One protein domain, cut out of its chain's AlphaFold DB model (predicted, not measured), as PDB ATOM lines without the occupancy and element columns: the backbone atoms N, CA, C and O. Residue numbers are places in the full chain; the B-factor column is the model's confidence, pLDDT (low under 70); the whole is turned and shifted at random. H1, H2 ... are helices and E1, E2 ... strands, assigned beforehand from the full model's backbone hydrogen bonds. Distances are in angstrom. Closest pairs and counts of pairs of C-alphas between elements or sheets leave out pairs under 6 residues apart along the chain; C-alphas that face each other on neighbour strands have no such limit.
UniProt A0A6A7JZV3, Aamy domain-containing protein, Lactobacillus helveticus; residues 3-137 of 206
ATOM      1  N   LYS A   3     -32.154  61.912 113.865       88.25
ATOM      2  CA  LYS A   3     -31.160  60.900 114.297       88.25
ATOM      3  C   LYS A   3     -31.680  59.913 115.352       88.25
ATOM      4  O   LYS A   3     -31.340  58.737 115.270       88.25
ATOM      5  N   TYR A   4     -32.480  60.380 116.310       91.31
ATOM      6  CA  TYR A   4     -32.939  59.586 117.457       91.31
ATOM      7  C   TYR A   4     -34.418  59.176 117.376       91.31
ATOM      8  O   TYR A   4     -34.927  58.591 118.325       91.31
ATOM      9  N   THR A   5     -35.119  59.472 116.274       91.50
ATOM     10  CA  THR A   5     -36.561  59.202 116.139       91.50
ATOM     11  C   THR A   5     -36.876  58.321 114.930       91.50
ATOM     12  O   THR A   5     -37.156  57.133 115.085       91.50
ATOM     13  N   PHE A   6     -36.842  58.886 113.727       91.31
ATOM     14  CA  PHE A   6     -37.342  58.249 112.506       91.31
ATOM     15  C   PHE A   6     -36.253  57.911 111.480       91.31
ATOM     16  O   PHE A   6     -36.552  57.264 110.487       91.31
ATOM     17  N   SER A   7     -34.984  58.234 111.748       90.81
ATOM     18  CA  SER A   7     -33.838  57.924 110.868       90.81
ATOM     19  C   SER A   7     -33.642  56.437 110.534       90.81
ATOM     20  O   SER A   7     -32.967  56.117 109.561       90.81
ATOM     21  N   LYS A   8     -34.182  55.530 111.360       92.31
ATOM     22  CA  LYS A   8     -34.046  54.068 111.229       92.31
ATOM     23  C   LYS A   8     -35.338  53.378 110.783       92.31
ATOM     24  O   LYS A   8     -35.442  52.161 110.900       92.31
ATOM     25  N   LYS A   9     -36.350  54.146 110.384       93.31
ATOM     26  CA  LYS A   9     -37.673  53.631 110.031       93.31
ATOM     27  C   LYS A   9     -37.984  54.006 108.590       93.31
ATOM     28  O   LYS A   9     -37.673  55.116 108.174       93.31
ATOM     29  N   ASP A  10     -38.629  53.099 107.873       94.56
ATOM     30  CA  ASP A  10     -39.201  53.389 106.563       94.56
ATOM     31  C   ASP A  10     -40.595  53.996 106.763       94.56
ATOM     32  O   ASP A  10     -41.597  53.289 106.866       94.56
ATOM     33  N   ILE A  11     -40.631  55.308 106.999       94.75
ATOM     34  CA  ILE A  11     -41.866  56.053 107.245       94.75
ATOM     35  C   ILE A  11     -41.876  57.357 106.458       94.75
ATOM     36  O   ILE A  11     -40.848  58.012 106.283       94.75
ATOM     37  N   LEU A  12     -43.074  57.779 106.065       94.94
ATOM     38  CA  LEU A  12     -43.301  59.102 105.509       94.94
ATOM     39  C   LEU A  12     -43.426  60.133 106.637       94.94
ATOM     40  O   LEU A  12     -44.188  59.940 107.584       94.94
ATOM     41  N   THR A  13     -42.710  61.252 106.520       95.81
ATOM     42  CA  THR A  13     -42.819  62.379 107.456       95.81
ATOM     43  C   THR A  13     -43.278  63.630 106.722       95.81
ATOM     44  O   THR A  13     -42.670  64.051 105.740       95.81
ATOM     45  N   VAL A  14     -44.362  64.229 107.204       95.69
ATOM     46  CA  VAL A  14     -44.979  65.408 106.594       95.69
ATOM     47  C   VAL A  14     -45.053  66.504 107.638       95.69
ATOM     48  O   VAL A  14     -45.443  66.242 108.778       95.69
ATOM     49  N   ARG A  15     -44.679  67.724 107.261       92.62
ATOM     50  CA  ARG A  15     -44.773  68.885 108.143       92.62
ATOM     51  C   ARG A  15     -45.898  69.813 107.703       92.62
ATOM     52  O   ARG A  15     -45.969  70.205 106.544       92.62
ATOM     53  N   GLU A  16     -46.736  70.216 108.651       92.56
ATOM     54  CA  GLU A  16     -47.676  71.314 108.448       92.56
ATOM     55  C   GLU A  16     -46.947  72.659 108.566       92.56
ATOM     56  O   GLU A  16     -46.296  72.946 109.576       92.56
ATOM     57  N   THR A  17     -47.026  73.477 107.518       84.88
ATOM     58  CA  THR A  17     -46.357  74.777 107.460       84.88
ATOM     59  C   THR A  17     -47.219  75.796 106.736       84.88
ATOM     60  O   THR A  17     -47.392  75.722 105.523       84.88
ATOM     61  N   TRP A  18     -47.732  76.775 107.473       81.38
ATOM     62  CA  TRP A  18     -48.485  77.884 106.896       81.38
ATOM     63  C   TRP A  18     -47.526  78.958 106.372       81.38
ATOM     64  O   TRP A  18     -46.694  79.446 107.132       81.38
ATOM     65  N   GLN A  19     -47.662  79.315 105.090       63.69
ATOM     66  CA  GLN A  19     -46.994  80.454 104.436       63.69
ATOM     67  C   GLN A  19     -45.481  80.547 104.693       63.69
ATOM     68  O   GLN A  19     -44.987  81.475 105.334       63.69
ATOM     69  N   ILE A  20     -44.730  79.577 104.178       67.88
ATOM     70  CA  ILE A  20     -43.281  79.517 104.356       67.88
ATOM     71  C   ILE A  20     -42.555  79.847 103.045       67.88
ATOM     72  O   ILE A  20     -42.943  79.381 101.979       67.88
ATOM     73  N   ASP A  21     -41.483  80.640 103.144       79.50
ATOM     74  CA  ASP A  21     -40.531  80.902 102.057       79.50
ATOM     75  C   ASP A  21     -40.045  79.571 101.436       79.50
ATOM     76  O   ASP A  21     -39.580  78.702 102.184       79.50
ATOM     77  N   PRO A  22     -40.083  79.396 100.100       80.88
ATOM     78  CA  PRO A  22     -39.547  78.212  99.429       80.88
ATOM     79  C   PRO A  22     -38.151  77.774  99.900       80.88
ATOM     80  O   PRO A  22     -37.887  76.579 100.000       80.88
ATOM     81  N   LYS A  23     -37.273  78.707 100.291       84.06
ATOM     82  CA  LYS A  23     -35.944  78.382 100.846       84.06
ATOM     83  C   LYS A  23     -36.010  77.609 102.161       84.06
ATOM     84  O   LYS A  23     -35.162  76.768 102.454       84.06
ATOM     85  N   ILE A  24     -37.003  77.906 102.992       85.38
ATOM     86  CA  ILE A  24     -37.228  77.185 104.242       85.38
ATOM     87  C   ILE A  24     -37.842  75.808 103.940       85.38
ATOM     88  O   ILE A  24     -37.499  74.836 104.615       85.38
ATOM     89  N   ILE A  25     -38.698  75.697 102.918       86.06
ATOM     90  CA  ILE A  25     -39.236  74.406 102.460       86.06
ATOM     91  C   ILE A  25     -38.105  73.491 101.979       86.06
ATOM     92  O   ILE A  25     -38.057  72.330 102.386       86.06
ATOM     93  N   GLU A  26     -37.145  74.015 101.216       90.06
ATOM     94  CA  GLU A  26     -35.938  73.280 100.806       90.06
ATOM     95  C   GLU A  26     -35.162  72.747 102.006       90.06
ATOM     96  O   GLU A  26     -34.832  71.564 102.073       90.06
ATOM     97  N   LYS A  27     -34.945  73.592 103.020       90.75
ATOM     98  CA  LYS A  27     -34.262  73.170 104.243       90.75
ATOM     99  C   LYS A  27     -34.954  71.970 104.899       90.75
ATOM    100  O   LYS A  27     -34.272  71.064 105.371       90.75
ATOM    101  N   TYR A  28     -36.287  71.948 104.909       91.19
ATOM    102  CA  TYR A  28     -37.050  70.859 105.516       91.19
ATOM    103  C   TYR A  28     -37.157  69.606 104.658       91.19
ATOM    104  O   TYR A  28     -37.278  68.527 105.230       91.19
ATOM    105  N   THR A  29     -37.155  69.735 103.334       93.00
ATOM    106  CA  THR A  29     -37.550  68.643 102.431       93.00
ATOM    107  C   THR A  29     -36.415  68.089 101.584       93.00
ATOM    108  O   THR A  29     -36.558  66.976 101.083       93.00
ATOM    109  N   ASP A  30     -35.274  68.783 101.482       94.94
ATOM    110  CA  ASP A  30     -34.101  68.238 100.797       94.94
ATOM    111  C   ASP A  30     -33.642  66.964 101.528       94.94
ATOM    112  O   ASP A  30     -33.278  67.021 102.715       94.94
ATOM    113  N   PRO A  31     -33.604  65.807 100.835       92.69
ATOM    114  CA  PRO A  31     -33.130  64.553 101.409       92.69
ATOM    115  C   PRO A  31     -31.746  64.653 102.073       92.69
ATOM    116  O   PRO A  31     -31.464  63.912 103.020       92.69
ATOM    117  N   LYS A  32     -30.884  65.584 101.635       94.06
ATOM    118  CA  LYS A  32     -29.562  65.839 102.237       94.06
ATOM    119  C   LYS A  32     -29.650  66.313 103.685       94.06
ATOM    120  O   LYS A  32     -28.797  65.941 104.492       94.06
ATOM    121  N   ASN A  33     -30.682  67.084 104.025       93.06
ATOM    122  CA  ASN A  33     -30.857  67.656 105.361       93.06
ATOM    123  C   ASN A  33     -31.431  66.644 106.362       93.06
ATOM    124  O   ASN A  33     -31.296  66.831 107.571       93.06
ATOM    125  N   LYS A  34     -32.005  65.533 105.874       92.50
ATOM    126  CA  LYS A  34     -32.564  64.446 106.699       92.50
ATOM    127  C   LYS A  34     -33.577  64.970 107.726       92.50
ATOM    128  O   LYS A  34     -33.552  64.560 108.886       92.50
ATOM    129  N   GLU A  35     -34.449  65.887 107.313       93.19
ATOM    130  CA  GLU A  35     -35.478  66.476 108.176       93.19
ATOM    131  C   GLU A  35     -36.853  65.841 107.937       93.19
ATOM    132  O   GLU A  35     -37.182  64.885 108.633       93.19
ATOM    133  N   PHE A  36     -37.638  66.329 106.977       94.50
ATOM    134  CA  PHE A  36     -38.956  65.801 106.618       94.50
ATOM    135  C   PHE A  36     -38.964  65.285 105.178       94.50
ATOM    136  O   PHE A  36     -38.152  65.692 104.355       94.50
ATOM    137  N   SER A  37     -39.901  64.395 104.857       95.00
ATOM    138  CA  SER A  37     -40.083  63.902 103.490       95.00
ATOM    139  C   SER A  37     -40.765  64.942 102.599       95.00
ATOM    140  O   SER A  37     -40.487  64.997 101.410       95.00
ATOM    141  N   MET A  38     -41.685  65.734 103.161       95.38
ATOM    142  CA  MET A  38     -42.438  66.773 102.453       95.38
ATOM    143  C   MET A  38     -43.069  67.780 103.425       95.38
ATOM    144  O   MET A  38     -43.131  67.550 104.639       95.38
ATOM    145  N   VAL A  39     -43.596  68.875 102.881       94.56
ATOM    146  CA  VAL A  39     -44.447  69.836 103.600       94.56
ATOM    147  C   VAL A  39     -45.843  69.873 102.994       94.56
ATOM    148  O   VAL A  39     -45.990  69.663 101.793       94.56
ATOM    149  N   PHE A  40     -46.864  70.168 103.795       94.94
ATOM    150  CA  PHE A  40     -48.160  70.545 103.240       94.94
ATOM    151  C   PHE A  40     -48.081  71.926 102.598       94.94
ATOM    152  O   PHE A  40     -47.620  72.886 103.217       94.94
ATOM    153  N   GLU A  41     -48.562  72.008 101.365       90.88
ATOM    154  CA  GLU A  41     -48.600  73.242 100.602       90.88
ATOM    155  C   GLU A  41     -49.909  74.007 100.872       90.88
ATOM    156  O   GLU A  41     -50.996  73.562 100.505       90.88
ATOM    157  N   PHE A  42     -49.796  75.164 101.531       90.12
ATOM    158  CA  PHE A  42     -50.921  76.039 101.897       90.12
ATOM    159  C   PHE A  42     -50.787  77.470 101.344       90.12
ATOM    160  O   PHE A  42     -51.567  78.354 101.706       90.12
ATOM    161  N   SER A  43     -49.801  77.757 100.497       88.94
ATOM    162  CA  SER A  43     -49.687  79.070  99.860       88.94
ATOM    163  C   SER A  43     -50.904  79.341  98.974       88.94
ATOM    164  O   SER A  43     -51.397  78.467  98.265       88.94
ATOM    165  N   GLY A  44     -51.439  80.559  99.051       89.88
ATOM    166  CA  GLY A  44     -52.674  80.933  98.363       89.88
ATOM    167  C   GLY A  44     -53.961  80.546  99.096       89.88
ATOM    168  O   GLY A  44     -55.038  80.889  98.623       89.88
ATOM    169  N   GLN A  45     -53.898  79.902 100.270       90.88
ATOM    170  CA  GLN A  45     -55.092  79.659 101.095       90.88
ATOM    171  C   GLN A  45     -55.737  80.947 101.622       90.88
ATOM    172  O   GLN A  45     -56.883  80.919 102.049       90.88
ATOM    173  N   ASP A  46     -55.038  82.075 101.592       91.88
ATOM    174  CA  ASP A  46     -55.522  83.407 101.951       91.88
ATOM    175  C   ASP A  46     -56.045  84.211 100.751       91.88
ATOM    176  O   ASP A  46     -56.481  85.347 100.921       91.88
ATOM    177  N   ILE A  47     -56.056  83.637  99.540       94.81
ATOM    178  CA  ILE A  47     -56.486  84.342  98.322       94.81
ATOM    179  C   ILE A  47     -57.914  84.882  98.414       94.81
ATOM    180  O   ILE A  47     -58.241  85.864  97.757       94.81
ATOM    181  N   ASP A  48     -58.760  84.253  99.227       96.12
ATOM    182  CA  ASP A  48     -60.153  84.629  99.450       96.12
ATOM    183  C   ASP A  48     -60.352  85.538 100.672       96.12
ATOM    184  O   ASP A  48     -61.476  85.690 101.158       96.12
ATOM    185  N   ILE A  49     -59.272  86.114 101.200       95.94
ATOM    186  CA  ILE A  49     -59.281  87.103 102.278       95.94
ATOM    187  C   ILE A  49     -59.103  88.490 101.654       95.94
ATOM    188  O   ILE A  49     -58.298  88.699 100.742       95.94
ATOM    189  N   ILE A  50     -59.879  89.465 102.126       96.31
ATOM    190  CA  ILE A  50     -59.703  90.864 101.735       96.31
ATOM    191  C   ILE A  50     -58.344  91.340 102.260       96.31
ATOM    192  O   ILE A  50     -58.043  91.217 103.447       96.31
ATOM    193  N   LEU A  51     -57.513  91.897 101.375       93.56
ATOM    194  CA  LEU A  51     -56.154  92.316 101.717       93.56
ATOM    195  C   LEU A  51     -56.143  93.272 102.923       93.56
ATOM    196  O   LEU A  51     -56.861  94.273 102.942       93.56
ATOM    197  N   GLY A  52     -55.313  92.961 103.923       92.69
ATOM    198  CA  GLY A  52     -55.193  93.746 105.157       92.69
ATOM    199  C   GLY A  52     -56.327  93.535 106.171       92.69
ATOM    200  O   GLY A  52     -56.449  94.324 107.108       92.69
ATOM    201  N   LYS A  53     -57.169  92.512 105.989       95.06
ATOM    202  CA  LYS A  53     -58.268  92.155 106.898       95.06
ATOM    203  C   LYS A  53     -58.080  90.767 107.512       95.06
ATOM    204  O   LYS A  53     -57.103  90.072 107.246       95.06
ATOM    205  N   GLU A  54     -59.011  90.384 108.381       93.19
ATOM    206  CA  GLU A  54     -59.017  89.068 109.018       93.19
ATOM    207  C   GLU A  54     -59.650  88.022 108.097       93.19
ATOM    208  O   GLU A  54     -60.388  88.355 107.174       93.19
ATOM    209  N   LYS A  55     -59.442  86.731 108.386       94.06
ATOM    210  CA  LYS A  55     -59.948  85.629 107.546       94.06
ATOM    211  C   LYS A  55     -61.455  85.663 107.262       94.06
ATOM    212  O   LYS A  55     -61.896  85.106 106.255       94.06
ATOM    213  N   TRP A  56     -62.211  86.268 108.175       96.75
ATOM    214  CA  TRP A  56     -63.666  86.414 108.151       96.75
ATOM    215  C   TRP A  56     -64.133  87.451 107.129       96.75
ATOM    216  O   TRP A  56     -65.261  87.374 106.661       96.75
ATOM    217  N   ASP A  57     -63.267  88.391 106.754       96.31
ATOM    218  CA  ASP A  57     -63.527  89.375 105.711       96.31
ATOM    219  C   ASP A  57     -63.093  88.780 104.372       96.31
ATOM    220  O   ASP A  57     -61.916  88.799 104.006       96.31
ATOM    221  N   TYR A  58     -64.046  88.184 103.662       96.12
ATOM    222  CA  TYR A  58     -63.762  87.359 102.496       96.12
ATOM    223  C   TYR A  58     -64.157  88.022 101.175       96.12
ATOM    224  O   TYR A  58     -65.004  88.914 101.126       96.12
ATOM    225  N   LYS A  59     -63.531  87.572 100.085       96.25
ATOM    226  CA  LYS A  59     -63.865  87.963  98.710       96.25
ATOM    227  C   LYS A  59     -64.034  86.734  97.822       96.25
ATOM    228  O   LYS A  59     -63.554  85.651  98.153       96.25
ATOM    229  N   SER A  60     -64.696  86.911  96.681       94.81
ATOM    230  CA  SER A  60     -64.749  85.875  95.652       94.81
ATOM    231  C   SER A  60     -63.372  85.648  95.028       94.81
ATOM    232  O   SER A  60     -62.554  86.565  94.930       94.81
ATOM    233  N   VAL A  61     -63.135  84.410  94.599       96.06
ATOM    234  CA  VAL A  61     -61.906  83.998  93.917       96.06
ATOM    235  C   VAL A  61     -62.230  83.695  92.465       96.06
ATOM    236  O   VAL A  61     -63.194  82.996  92.158       96.06
ATOM    237  N   THR A  62     -61.422  84.223  91.557       96.44
ATOM    238  CA  THR A  62     -61.562  83.976  90.123       96.44
ATOM    239  C   THR A  62     -60.786  82.728  89.688       96.44
ATOM    240  O   THR A  62     -59.739  82.410  90.262       96.44
ATOM    241  N   PRO A  63     -61.194  82.053  88.596       95.69
ATOM    242  CA  PRO A  63     -60.409  80.956  88.023       95.69
ATOM    243  C   PRO A  63     -58.969  81.357  87.661       95.69
ATOM    244  O   PRO A  63     -58.052  80.542  87.747       95.69
ATOM    245  N   GLY A  64     -58.751  82.622  87.280       97.88
ATOM    246  CA  GLY A  64     -57.421  83.155  86.984       97.88
ATOM    247  C   GLY A  64     -56.517  83.248  88.217       97.88
ATOM    248  O   GLY A  64     -55.324  82.972  88.109       97.88
ATOM    249  N   GLU A  65     -57.065  83.598  89.382       97.25
ATOM    250  CA  GLU A  65     -56.334  83.584  90.656       97.25
ATOM    251  C   GLU A  65     -55.990  82.147  91.078       97.25
ATOM    252  O   GLU A  65     -54.828  81.873  91.375       97.25
ATOM    253  N   LEU A  66     -56.942  81.208  90.990       96.75
ATOM    254  CA  LEU A  66     -56.686  79.786  91.276       96.75
ATOM    255  C   LEU A  66     -55.603  79.207  90.361       96.75
ATOM    256  O   LEU A  66     -54.671  78.557  90.830       96.75
ATOM    257  N   LYS A  67     -55.672  79.499  89.055       97.38
ATOM    258  CA  LYS A  67     -54.645  79.081  88.093       97.38
ATOM    259  C   LYS A  67     -53.259  79.561  88.516       97.38
ATOM    260  O   LYS A  67     -52.308  78.792  88.406       97.38
ATOM    261  N   LYS A  68     -53.125  80.808  88.983       96.88
ATOM    262  CA  LYS A  68     -51.834  81.361  89.420       96.88
ATOM    263  C   LYS A  68     -51.278  80.609  90.628       96.88
ATOM    264  O   LYS A  68     -50.107  80.257  90.587       96.88
ATOM    265  N   ILE A  69     -52.112  80.307  91.625       94.94
ATOM    266  CA  ILE A  69     -51.723  79.545  92.829       94.94
ATOM    267  C   ILE A  69     -51.220  78.151  92.447       94.94
ATOM    268  O   ILE A  69     -50.094  77.761  92.747       94.94
ATOM    269  N   PHE A  70     -52.037  77.418  91.703       95.75
ATOM    270  CA  PHE A  70     -51.707  76.070  91.258       95.75
ATOM    271  C   PHE A  70     -50.464  76.030  90.362       95.75
ATOM    272  O   PHE A  70     -49.637  75.129  90.475       95.75
ATOM    273  N   THR A  71     -50.281  77.041  89.511       96.50
ATOM    274  CA  THR A  71     -49.064  77.179  88.700       96.50
ATOM    275  C   THR A  71     -47.848  77.487  89.572       96.50
ATOM    276  O   THR A  71     -46.785  76.912  89.341       96.50
ATOM    277  N   SER A  72     -47.973  78.343  90.594       94.00
ATOM    278  CA  SER A  72     -46.847  78.650  91.483       94.00
ATOM    279  C   SER A  72     -46.394  77.436  92.283       94.00
ATOM    280  O   SER A  72     -45.199  77.279  92.489       94.00
ATOM    281  N   TRP A  73     -47.295  76.522  92.648       93.06
ATOM    282  CA  TRP A  73     -46.912  75.270  93.311       93.06
ATOM    283  C   TRP A  73     -46.104  74.328  92.415       93.06
ATOM    284  O   TRP A  73     -45.381  73.472  92.909       93.06
ATOM    285  N   GLN A  74     -46.234  74.445  91.094       94.88
ATOM    286  CA  GLN A  74     -45.537  73.567  90.152       94.88
ATOM    287  C   GLN A  74     -44.262  74.196  89.589       94.88
ATOM    288  O   GLN A  74     -43.314  73.479  89.286       94.88
ATOM    289  N   LEU A  75     -44.225  75.524  89.458       94.38
ATOM    290  CA  LEU A  75     -43.082  76.251  88.893       94.38
ATOM    291  C   LEU A  75     -42.214  76.948  89.949       94.38
ATOM    292  O   LEU A  75     -41.089  77.336  89.647       94.38
ATOM    293  N   GLY A  76     -42.728  77.144  91.164       90.75
ATOM    294  CA  GLY A  76     -42.050  77.874  92.239       90.75
ATOM    295  C   GLY A  76     -41.089  77.034  93.081       90.75
ATOM    296  O   GLY A  76     -40.378  77.597  93.910       90.75
ATOM    297  N   TYR A  77     -41.046  75.716  92.870       90.50
ATOM    298  CA  TYR A  77     -40.245  74.788  93.667       90.50
ATOM    299  C   TYR A  77     -39.299  73.960  92.806       90.50
ATOM    300  O   TYR A  77     -39.654  73.498  91.721       90.50
ATOM    301  N   ASN A  78     -38.097  73.722  93.331       92.62
ATOM    302  CA  ASN A  78     -37.159  72.786  92.734       92.62
ATOM    303  C   ASN A  78     -37.423  71.375  93.272       92.62
ATOM    304  O   ASN A  78     -36.937  71.001  94.336       92.62
ATOM    305  N   PHE A  79     -38.173  70.579  92.514       93.69
ATOM    306  CA  PHE A  79     -38.531  69.216  92.906       93.69
ATOM    307  C   PHE A  79     -37.358  68.217  92.955       93.69
ATOM    308  O   PHE A  79     -37.571  67.074  93.354       93.69
ATOM    309  N   ASP A  80     -36.142  68.614  92.569       93.31
ATOM    310  CA  ASP A  80     -34.938  67.800  92.792       93.31
ATOM    311  C   ASP A  80     -34.466  67.869  94.256       93.31
ATOM    312  O   ASP A  80     -33.754  66.982  94.733       93.31
ATOM    313  N   HIS A  81     -34.885  68.910  94.981       93.56
ATOM    314  CA  HIS A  81     -34.538  69.157  96.383       93.56
ATOM    315  C   HIS A  81     -35.765  69.339  97.281       93.56
ATOM    316  O   HIS A  81     -35.613  69.570  98.475       93.56
ATOM    317  N   MET A  82     -36.979  69.269  96.734       93.56
ATOM    318  CA  MET A  82     -38.206  69.557  97.472       93.56
ATOM    319  C   MET A  82     -39.332  68.601  97.096       93.56
ATOM    320  O   MET A  82     -39.432  68.154  95.953       93.56
ATOM    321  N   TRP A  83     -40.227  68.333  98.044       95.38
ATOM    322  CA  TRP A  83     -41.439  67.560  97.785       95.38
ATOM    323  C   TRP A  83     -42.641  68.131  98.534       95.38
ATOM    324  O   TRP A  83     -42.529  68.557  99.688       95.38
ATOM    325  N   LEU A  84     -43.798  68.131  97.868       94.56
ATOM    326  CA  LEU A  84     -45.022  68.764  98.358       94.56
ATOM    327  C   LEU A  84     -46.098  67.725  98.673       94.56
ATOM    328  O   LEU A  84     -46.357  66.817  97.881       94.56
ATOM    329  N   GLY A  85     -46.766  67.912  99.808       96.12
ATOM    330  CA  GLY A  85     -48.068  67.340 100.113       96.12
ATOM    331  C   GLY A  85     -49.160  68.258  99.569       96.12
ATOM    332  O   GLY A  85     -49.340  69.375 100.053       96.12
ATOM    333  N   LEU A  86     -49.872  67.786  98.550       96.12
ATOM    334  CA  LEU A  86     -50.885  68.541  97.823       96.12
ATOM    335  C   LEU A  86     -52.234  68.399  98.540       96.12
ATOM    336  O   LEU A  86     -52.793  67.303  98.598       96.12
ATOM    337  N   VAL A  87     -52.752  69.506  99.077       94.75
ATOM    338  CA  VAL A  87     -53.998  69.558  99.861       94.75
ATOM    339  C   VAL A  87     -54.921  70.669  99.359       94.75
ATOM    340  O   VAL A  87     -54.484  71.790  99.116       94.75
ATOM    341  N   LEU A  88     -56.217  70.375  99.222       93.81
ATOM    342  CA  LEU A  88     -57.252  71.398  98.985       93.81
ATOM    343  C   LEU A  88     -58.000  71.786 100.256       93.81
ATOM    344  O   LEU A  88     -58.551  72.882 100.346       93.81
ATOM    345  N   GLY A  89     -58.029  70.883 101.230       92.75
ATOM    346  CA  GLY A  89     -58.722  71.065 102.487       92.75
ATOM    347  C   GLY A  89     -58.199  70.109 103.547       92.75
ATOM    348  O   GLY A  89     -57.443  69.177 103.278       92.75
ATOM    349  N   ASN A  90     -58.598  70.381 104.777       96.88
ATOM    350  CA  ASN A  90     -58.335  69.570 105.953       96.88
ATOM    351  C   ASN A  90     -59.404  69.922 107.001       96.88
ATOM    352  O   ASN A  90     -60.391  70.586 106.694       96.88
ATOM    353  N   HIS A  91     -59.199  69.522 108.250       97.81
ATOM    354  CA  HIS A  91     -60.123  69.800 109.350       97.81
ATOM    355  C   HIS A  91     -60.200  71.278 109.794       97.81
ATOM    356  O   HIS A  91     -61.011  71.597 110.668       97.81
ATOM    357  N   ASP A  92     -59.382  72.172 109.234       97.25
ATOM    358  CA  ASP A  92     -59.352  73.610 109.530       97.25
ATOM    359  C   ASP A  92     -59.799  74.491 108.352       97.25
ATOM    360  O   ASP A  92     -60.118  75.664 108.548       97.25
ATOM    361  N   LEU A  93     -59.851  73.942 107.137       96.19
ATOM    362  CA  LEU A  93     -60.210  74.662 105.917       96.19
ATOM    363  C   LEU A  93     -61.627  74.294 105.450       96.19
ATOM    364  O   LEU A  93     -61.966  73.113 105.446       96.19
ATOM    365  N   PRO A  94     -62.450  75.257 104.992       97.50
ATOM    366  CA  PRO A  94     -63.757  74.954 104.408       97.50
ATOM    367  C   PRO A  94     -63.664  73.994 103.211       97.50
ATOM    368  O   PRO A  94     -62.625  73.895 102.555       97.50
ATOM    369  N   ARG A  95     -64.768  73.316 102.879       98.12
ATOM    370  CA  ARG A  95     -64.829  72.377 101.749       98.12
ATOM    371  C   ARG A  95     -64.587  73.127 100.437       98.12
ATOM    372  O   ARG A  95     -65.319  74.058 100.105       98.12
ATOM    373  N   VAL A  96     -63.582  72.704  99.668       97.50
ATOM    374  CA  VAL A  96     -63.081  73.442  98.491       97.50
ATOM    375  C   VAL A  96     -64.161  73.775  97.458       97.50
ATOM    376  O   VAL A  96     -64.180  74.885  96.933       97.50
ATOM    377  N   ILE A  97     -65.105  72.861  97.214       97.44
ATOM    378  CA  ILE A  97     -66.186  73.073  96.241       97.44
ATOM    379  C   ILE A  97     -67.190  74.141  96.688       97.44
ATOM    380  O   ILE A  97     -67.715  74.851  95.841       97.44
ATOM    381  N   SER A  98     -67.414  74.294  97.995       97.75
ATOM    382  CA  SER A  98     -68.230  75.378  98.557       97.75
ATOM    383  C   SER A  98     -67.464  76.695  98.619       97.75
ATOM    384  O   SER A  98     -68.052  77.769  98.557       97.75
ATOM    385  N   ARG A  99     -66.141  76.612  98.772       96.69
ATOM    386  CA  ARG A  99     -65.266  77.761  99.005       96.69
ATOM    387  C   ARG A  99     -64.859  78.475  97.716       96.69
ATOM    388  O   ARG A  99     -64.953  79.693  97.630       96.69
ATOM    389  N   TRP A 100     -64.375  77.720  96.733       97.31
ATOM    390  CA  TRP A 100     -63.788  78.229  95.484       97.31
ATOM    391  C   TRP A 100     -64.493  77.695  94.232       97.31
ATOM    392  O   TRP A 100     -64.049  77.950  93.113       97.31
ATOM    393  N   GLY A 101     -65.557  76.916  94.418       96.44
ATOM    394  CA  GLY A 101     -66.278  76.236  93.357       96.44
ATOM    395  C   GLY A 101     -67.768  76.556  93.339       96.44
ATOM    396  O   GLY A 101     -68.209  77.624  93.755       96.44
ATOM    397  N   ASP A 102     -68.536  75.594  92.836       96.75
ATOM    398  CA  ASP A 102     -69.994  75.588  92.885       96.75
ATOM    399  C   ASP A 102     -70.433  74.274  93.533       96.75
ATOM    400  O   ASP A 102     -70.226  73.193  92.978       96.75
ATOM    401  N   ASP A 103     -71.030  74.374  94.716       96.81
ATOM    402  CA  ASP A 103     -71.551  73.249  95.491       96.81
ATOM    403  C   ASP A 103     -73.056  73.007  95.285       96.81
ATOM    404  O   ASP A 103     -73.655  72.175  95.968       96.81
ATOM    405  N   LYS A 104     -73.658  73.691  94.305       95.44
ATOM    406  CA  LYS A 104     -75.081  73.640  93.964       95.44
ATOM    407  C   LYS A 104     -75.269  72.953  92.615       95.44
ATOM    408  O   LYS A 104     -75.306  71.725  92.528       95.44
ATOM    409  N   LYS A 105     -75.388  73.738  91.541       97.38
ATOM    410  CA  LYS A 105     -75.724  73.261  90.195       97.38
ATOM    411  C   LYS A 105     -74.607  72.402  89.616       97.38
ATOM    412  O   LYS A 105     -74.883  71.441  88.901       97.38
ATOM    413  N   PHE A 106     -73.357  72.742  89.923       97.75
ATOM    414  CA  PHE A 106     -72.184  72.104  89.334       97.75
ATOM    415  C   PHE A 106     -71.353  71.320  90.354       97.75
ATOM    416  O   PHE A 106     -70.198  71.012  90.072       97.75
ATOM    417  N   ARG A 107     -71.946  70.900  91.483       97.62
ATOM    418  CA  ARG A 107     -71.252  70.178  92.567       97.62
ATOM    419  C   ARG A 107     -70.374  69.026  92.072       97.62
ATOM    420  O   ARG A 107     -69.186  68.974  92.373       97.62
ATOM    421  N   ILE A 108     -70.945  68.122  91.274       98.31
ATOM    422  CA  ILE A 108     -70.239  66.937  90.755       98.31
ATOM    423  C   ILE A 108     -69.101  67.312  89.789       98.31
ATOM    424  O   ILE A 108     -67.968  66.890  90.035       98.31
ATOM    425  N   PRO A 109     -69.338  68.058  88.688       98.44
ATOM    426  CA  PRO A 109     -68.247  68.430  87.789       98.44
ATOM    427  C   PRO A 109     -67.190  69.306  88.476       98.44
ATOM    428  O   PRO A 109     -66.006  69.135  88.199       98.44
ATOM    429  N   CYS A 110     -67.580  70.172  89.417       98.19
ATOM    430  CA  CYS A 110     -66.657  70.979  90.208       98.19
ATOM    431  C   CYS A 110     -65.751  70.114  91.101       98.19
ATOM    432  O   CYS A 110     -64.535  70.292  91.085       98.19
ATOM    433  N   ALA A 111     -66.317  69.151  91.836       98.44
ATOM    434  CA  ALA A 111     -65.544  68.228  92.671       98.44
ATOM    435  C   ALA A 111     -64.533  67.424  91.840       98.44
ATOM    436  O   ALA A 111     -63.355  67.349  92.183       98.44
ATOM    437  N   LYS A 112     -64.972  66.888  90.693       98.69
ATOM    438  CA  LYS A 112     -64.092  66.151  89.773       98.69
ATOM    439  C   LYS A 112     -62.976  67.027  89.211       98.69
ATOM    440  O   LYS A 112     -61.845  66.567  89.122       98.69
ATOM    441  N   MET A 113     -63.279  68.272  88.844       98.44
ATOM    442  CA  MET A 113     -62.292  69.221  88.326       98.44
ATOM    443  C   MET A 113     -61.171  69.468  89.342       98.44
ATOM    444  O   MET A 113     -60.002  69.307  88.998       98.44
ATOM    445  N   PHE A 114     -61.517  69.756  90.600       98.38
ATOM    446  CA  PHE A 114     -60.526  69.940  91.662       98.38
ATOM    447  C   PHE A 114     -59.701  68.672  91.915       98.38
ATOM    448  O   PHE A 114     -58.475  68.752  91.994       98.38
ATOM    449  N   ALA A 115     -60.342  67.500  91.957       98.44
ATOM    450  CA  ALA A 115     -59.641  66.229  92.125       98.44
ATOM    451  C   ALA A 115     -58.625  65.973  90.996       98.44
ATOM    452  O   ALA A 115     -57.479  65.625  91.278       98.44
ATOM    453  N   ILE A 116     -59.015  66.200  89.733       98.56
ATOM    454  CA  ILE A 116     -58.142  66.035  88.560       98.56
ATOM    455  C   ILE A 116     -56.937  66.972  88.642       98.56
ATOM    456  O   ILE A 116     -55.811  66.517  88.461       98.56
ATOM    457  N   ILE A 117     -57.157  68.259  88.936       96.81
ATOM    458  CA  ILE A 117     -56.069  69.241  89.050       96.81
ATOM    459  C   ILE A 117     -55.038  68.772  90.078       96.81
ATOM    460  O   ILE A 117     -53.852  68.722  89.768       96.81
ATOM    461  N   MET A 118     -55.485  68.373  91.269       96.69
ATOM    462  CA  MET A 118     -54.585  67.983  92.355       96.69
ATOM    463  C   MET A 118     -53.846  66.677  92.101       96.69
ATOM    464  O   MET A 118     -52.670  66.565  92.428       96.69
ATOM    465  N   HIS A 119     -54.520  65.686  91.519       98.06
ATOM    466  CA  HIS A 119     -53.927  64.365  91.313       98.06
ATOM    467  C   HIS A 119     -52.988  64.316  90.105       98.06
ATOM    468  O   HIS A 119     -52.204  63.378  89.997       98.06
ATOM    469  N   MET A 120     -53.049  65.304  89.207       98.19
ATOM    470  CA  MET A 120     -52.168  65.409  88.037       98.19
ATOM    471  C   MET A 120     -50.977  66.356  88.251       98.19
ATOM    472  O   MET A 120     -50.160  66.529  87.347       98.19
ATOM    473  N   MET A 121     -50.859  66.970  89.429       97.56
ATOM    474  CA  MET A 121     -49.700  67.778  89.815       97.56
ATOM    475  C   MET A 121     -48.566  66.924  90.380       97.56
ATOM    476  O   MET A 121     -48.784  65.870  90.975       97.56
ATOM    477  N   LYS A 122     -47.331  67.415  90.243       97.56
ATOM    478  CA  LYS A 122     -46.153  66.831  90.882       97.56
ATOM    479  C   LYS A 122     -46.212  67.079  92.390       97.56
ATOM    480  O   LYS A 122     -46.267  68.225  92.834       97.56
ATOM    481  N   GLY A 123     -46.203  65.990  93.152       96.81
ATOM    482  CA  GLY A 123     -46.320  65.964  94.608       96.81
ATOM    483  C   GLY A 123     -47.058  64.706  95.066       96.81
ATOM    484  O   GLY A 123     -47.346  63.813  94.269       96.81
ATOM    485  N   THR A 124     -47.370  64.626  96.356       98.06
ATOM    486  CA  THR A 124     -48.195  63.552  96.923       98.06
ATOM    487  C   THR A 124     -49.574  64.108  97.275       98.06
ATOM    488  O   THR A 124     -49.651  64.969  98.152       98.06
ATOM    489  N   PRO A 125     -50.659  63.664  96.613       97.69
ATOM    490  CA  PRO A 125     -52.008  64.124  96.919       97.69
ATOM    491  C   PRO A 125     -52.506  63.575  98.256       97.69
ATOM    492  O   PRO A 125     -52.274  62.414  98.597       97.69
ATOM    493  N   PHE A 126     -53.230  64.414  98.990       98.19
ATOM    494  CA  PHE A 126     -53.948  64.056 100.208       98.19
ATOM    495  C   PHE A 126     -55.434  64.326 100.004       98.19
ATOM    496  O   PHE A 126     -55.815  65.404  99.554       98.19
ATOM    497  N   ILE A 127     -56.262  63.351 100.369       98.38
ATOM    498  CA  ILE A 127     -57.721  63.446 100.303       98.38
ATOM    499  C   ILE A 127     -58.238  63.597 101.730       98.38
ATOM    500  O   ILE A 127     -57.906  62.787 102.600       98.38
ATOM    501  N   TYR A 128     -59.054  64.618 101.984       98.50
ATOM    502  CA  TYR A 128     -59.716  64.773 103.278       98.50
ATOM    503  C   TYR A 128     -61.082  64.071 103.286       98.50
ATOM    504  O   TYR A 128     -61.827  64.157 102.317       98.50
ATOM    505  N   GLN A 129     -61.443  63.397 104.386       98.38
ATOM    506  CA  GLN A 129     -62.660  62.573 104.462       98.38
ATOM    507  C   GLN A 129     -63.918  63.304 103.963       98.38
ATOM    508  O   GLN A 129     -64.276  64.375 104.468       98.38
ATOM    509  N   GLY A 130     -64.601  62.733 102.974       97.94
ATOM    510  CA  GLY A 130     -65.784  63.318 102.354       97.94
ATOM    511  C   GLY A 130     -65.507  64.129 101.088       97.94
ATOM    512  O   GLY A 130     -66.446  64.462 100.365       97.94
ATOM    513  N   GLU A 131     -64.250  64.460 100.791       98.38
ATOM    514  CA  GLU A 131     -63.858  65.098  99.529       98.38
ATOM    515  C   GLU A 131     -64.170  64.189  98.335       98.38
ATOM    516  O   GLU A 131     -64.703  64.650  97.327       98.38
ATOM    517  N   GLU A 132     -63.955  62.882  98.486       98.00
ATOM    518  CA  GLU A 132     -64.182  61.862  97.462       98.00
ATOM    519  C   GLU A 132     -65.661  61.696  97.070       98.00
ATOM    520  O   GLU A 132     -65.963  61.243  95.968       98.00
ATOM    521  N   ILE A 133     -66.585  62.113  97.944       97.50
ATOM    522  CA  ILE A 133     -68.035  62.152  97.680       97.50
ATOM    523  C   ILE A 133     -68.566  63.582  97.468       97.50
ATOM    524  O   ILE A 133     -69.768  63.790  97.264       97.50
ATOM    525  N   GLY A 134     -67.679  64.581  97.489       97.62
ATOM    526  CA  GLY A 134     -68.018  65.988  97.310       97.62
ATOM    527  C   GLY A 134     -68.909  66.546  98.422       97.62
ATOM    528  O   GLY A 134     -69.919  67.187  98.111       97.62
ATOM    529  N   MET A 135     -68.570  66.285  99.691       98.38
ATOM    530  CA  MET A 135     -69.192  66.943 100.850       98.38
ATOM    531  C   MET A 135     -69.001  68.465 100.783       98.38
ATOM    532  O   MET A 135     -67.936  68.953 100.396       98.38
ATOM    533  N   THR A 136     -70.026  69.210 101.195       98.44
ATOM    534  CA  THR A 136     -70.074  70.677 101.123       98.44
ATOM    535  C   THR A 136     -69.944  71.305 102.509       98.44
ATOM    536  O   THR A 136     -69.974  70.611 103.531       98.44
ATOM    537  N   ASN A 137     -69.794  72.628 102.561       98.19
ATOM    538  CA  ASN A 137     -69.960  73.389 103.796       98.19
ATOM    539  C   ASN A 137     -71.359  73.164 104.389       98.19
ATOM    540  O   ASN A 137     -72.312  72.825 103.676       98.19
TER     541      ASN A 137
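AT A GLANCE: This is residues 3 to 137 of the 206 residues of the protein "Aamy domain-containing protein" of Lactobacillus helveticus (UniProt A0A6A7JZV3). With little regular structure, long loops gather round a small parallel sheet, E1 and E2, near the middle; H1 lies beyond E1 towards one end, H3 and H4 pair towards the other. Short pairings tie residues 14 to 15 to E1 and 124 to 125 to E2. The 135 printed residues, 45 in named elements, run H1 E1 H2 E2 H3 H4, mostly helix; compact, radius of gyration of the C-alphas 16.1 A, spans 51 by 35 by 25 A.

HOW THE PARTS SIT: H1, residues 22 to 29, comes closest to E1, residues 38 to 41, at C-alphas 29 and 38, 5.2 A. E1, H2, residues 63 to 75, and E2, residues 84 to 86, form a strand-helix-strand unit, parallel neighbours with a helix between, its crossover right-handed; N 85 and O 39 are within hydrogen-bond range, 2.8 A. H3, residues 96 to 99, touches H4, residues 107 to 119; closest C-alphas 97 and 111, 6.1 A. Every O i to N i+4 pair is within range in H1 and H4, 8 of 9 in H2; H3 is too short.

IN THESE COORDINATES: H2 measures 18.0 A, H4 18.3 A. H1 begins at C-alpha 22 (-39.547, 78.212, 99.429); H4 ends at C-alpha 119 (-53.927, 64.365, 91.313).

THE WHOLE: The farthest C-alphas, Tyr 4 and Lys 105, are 52.5 A apart. The printed part has no cut; E1 to H2 is a long link. Residues 19 to 20 have pLDDT under 70.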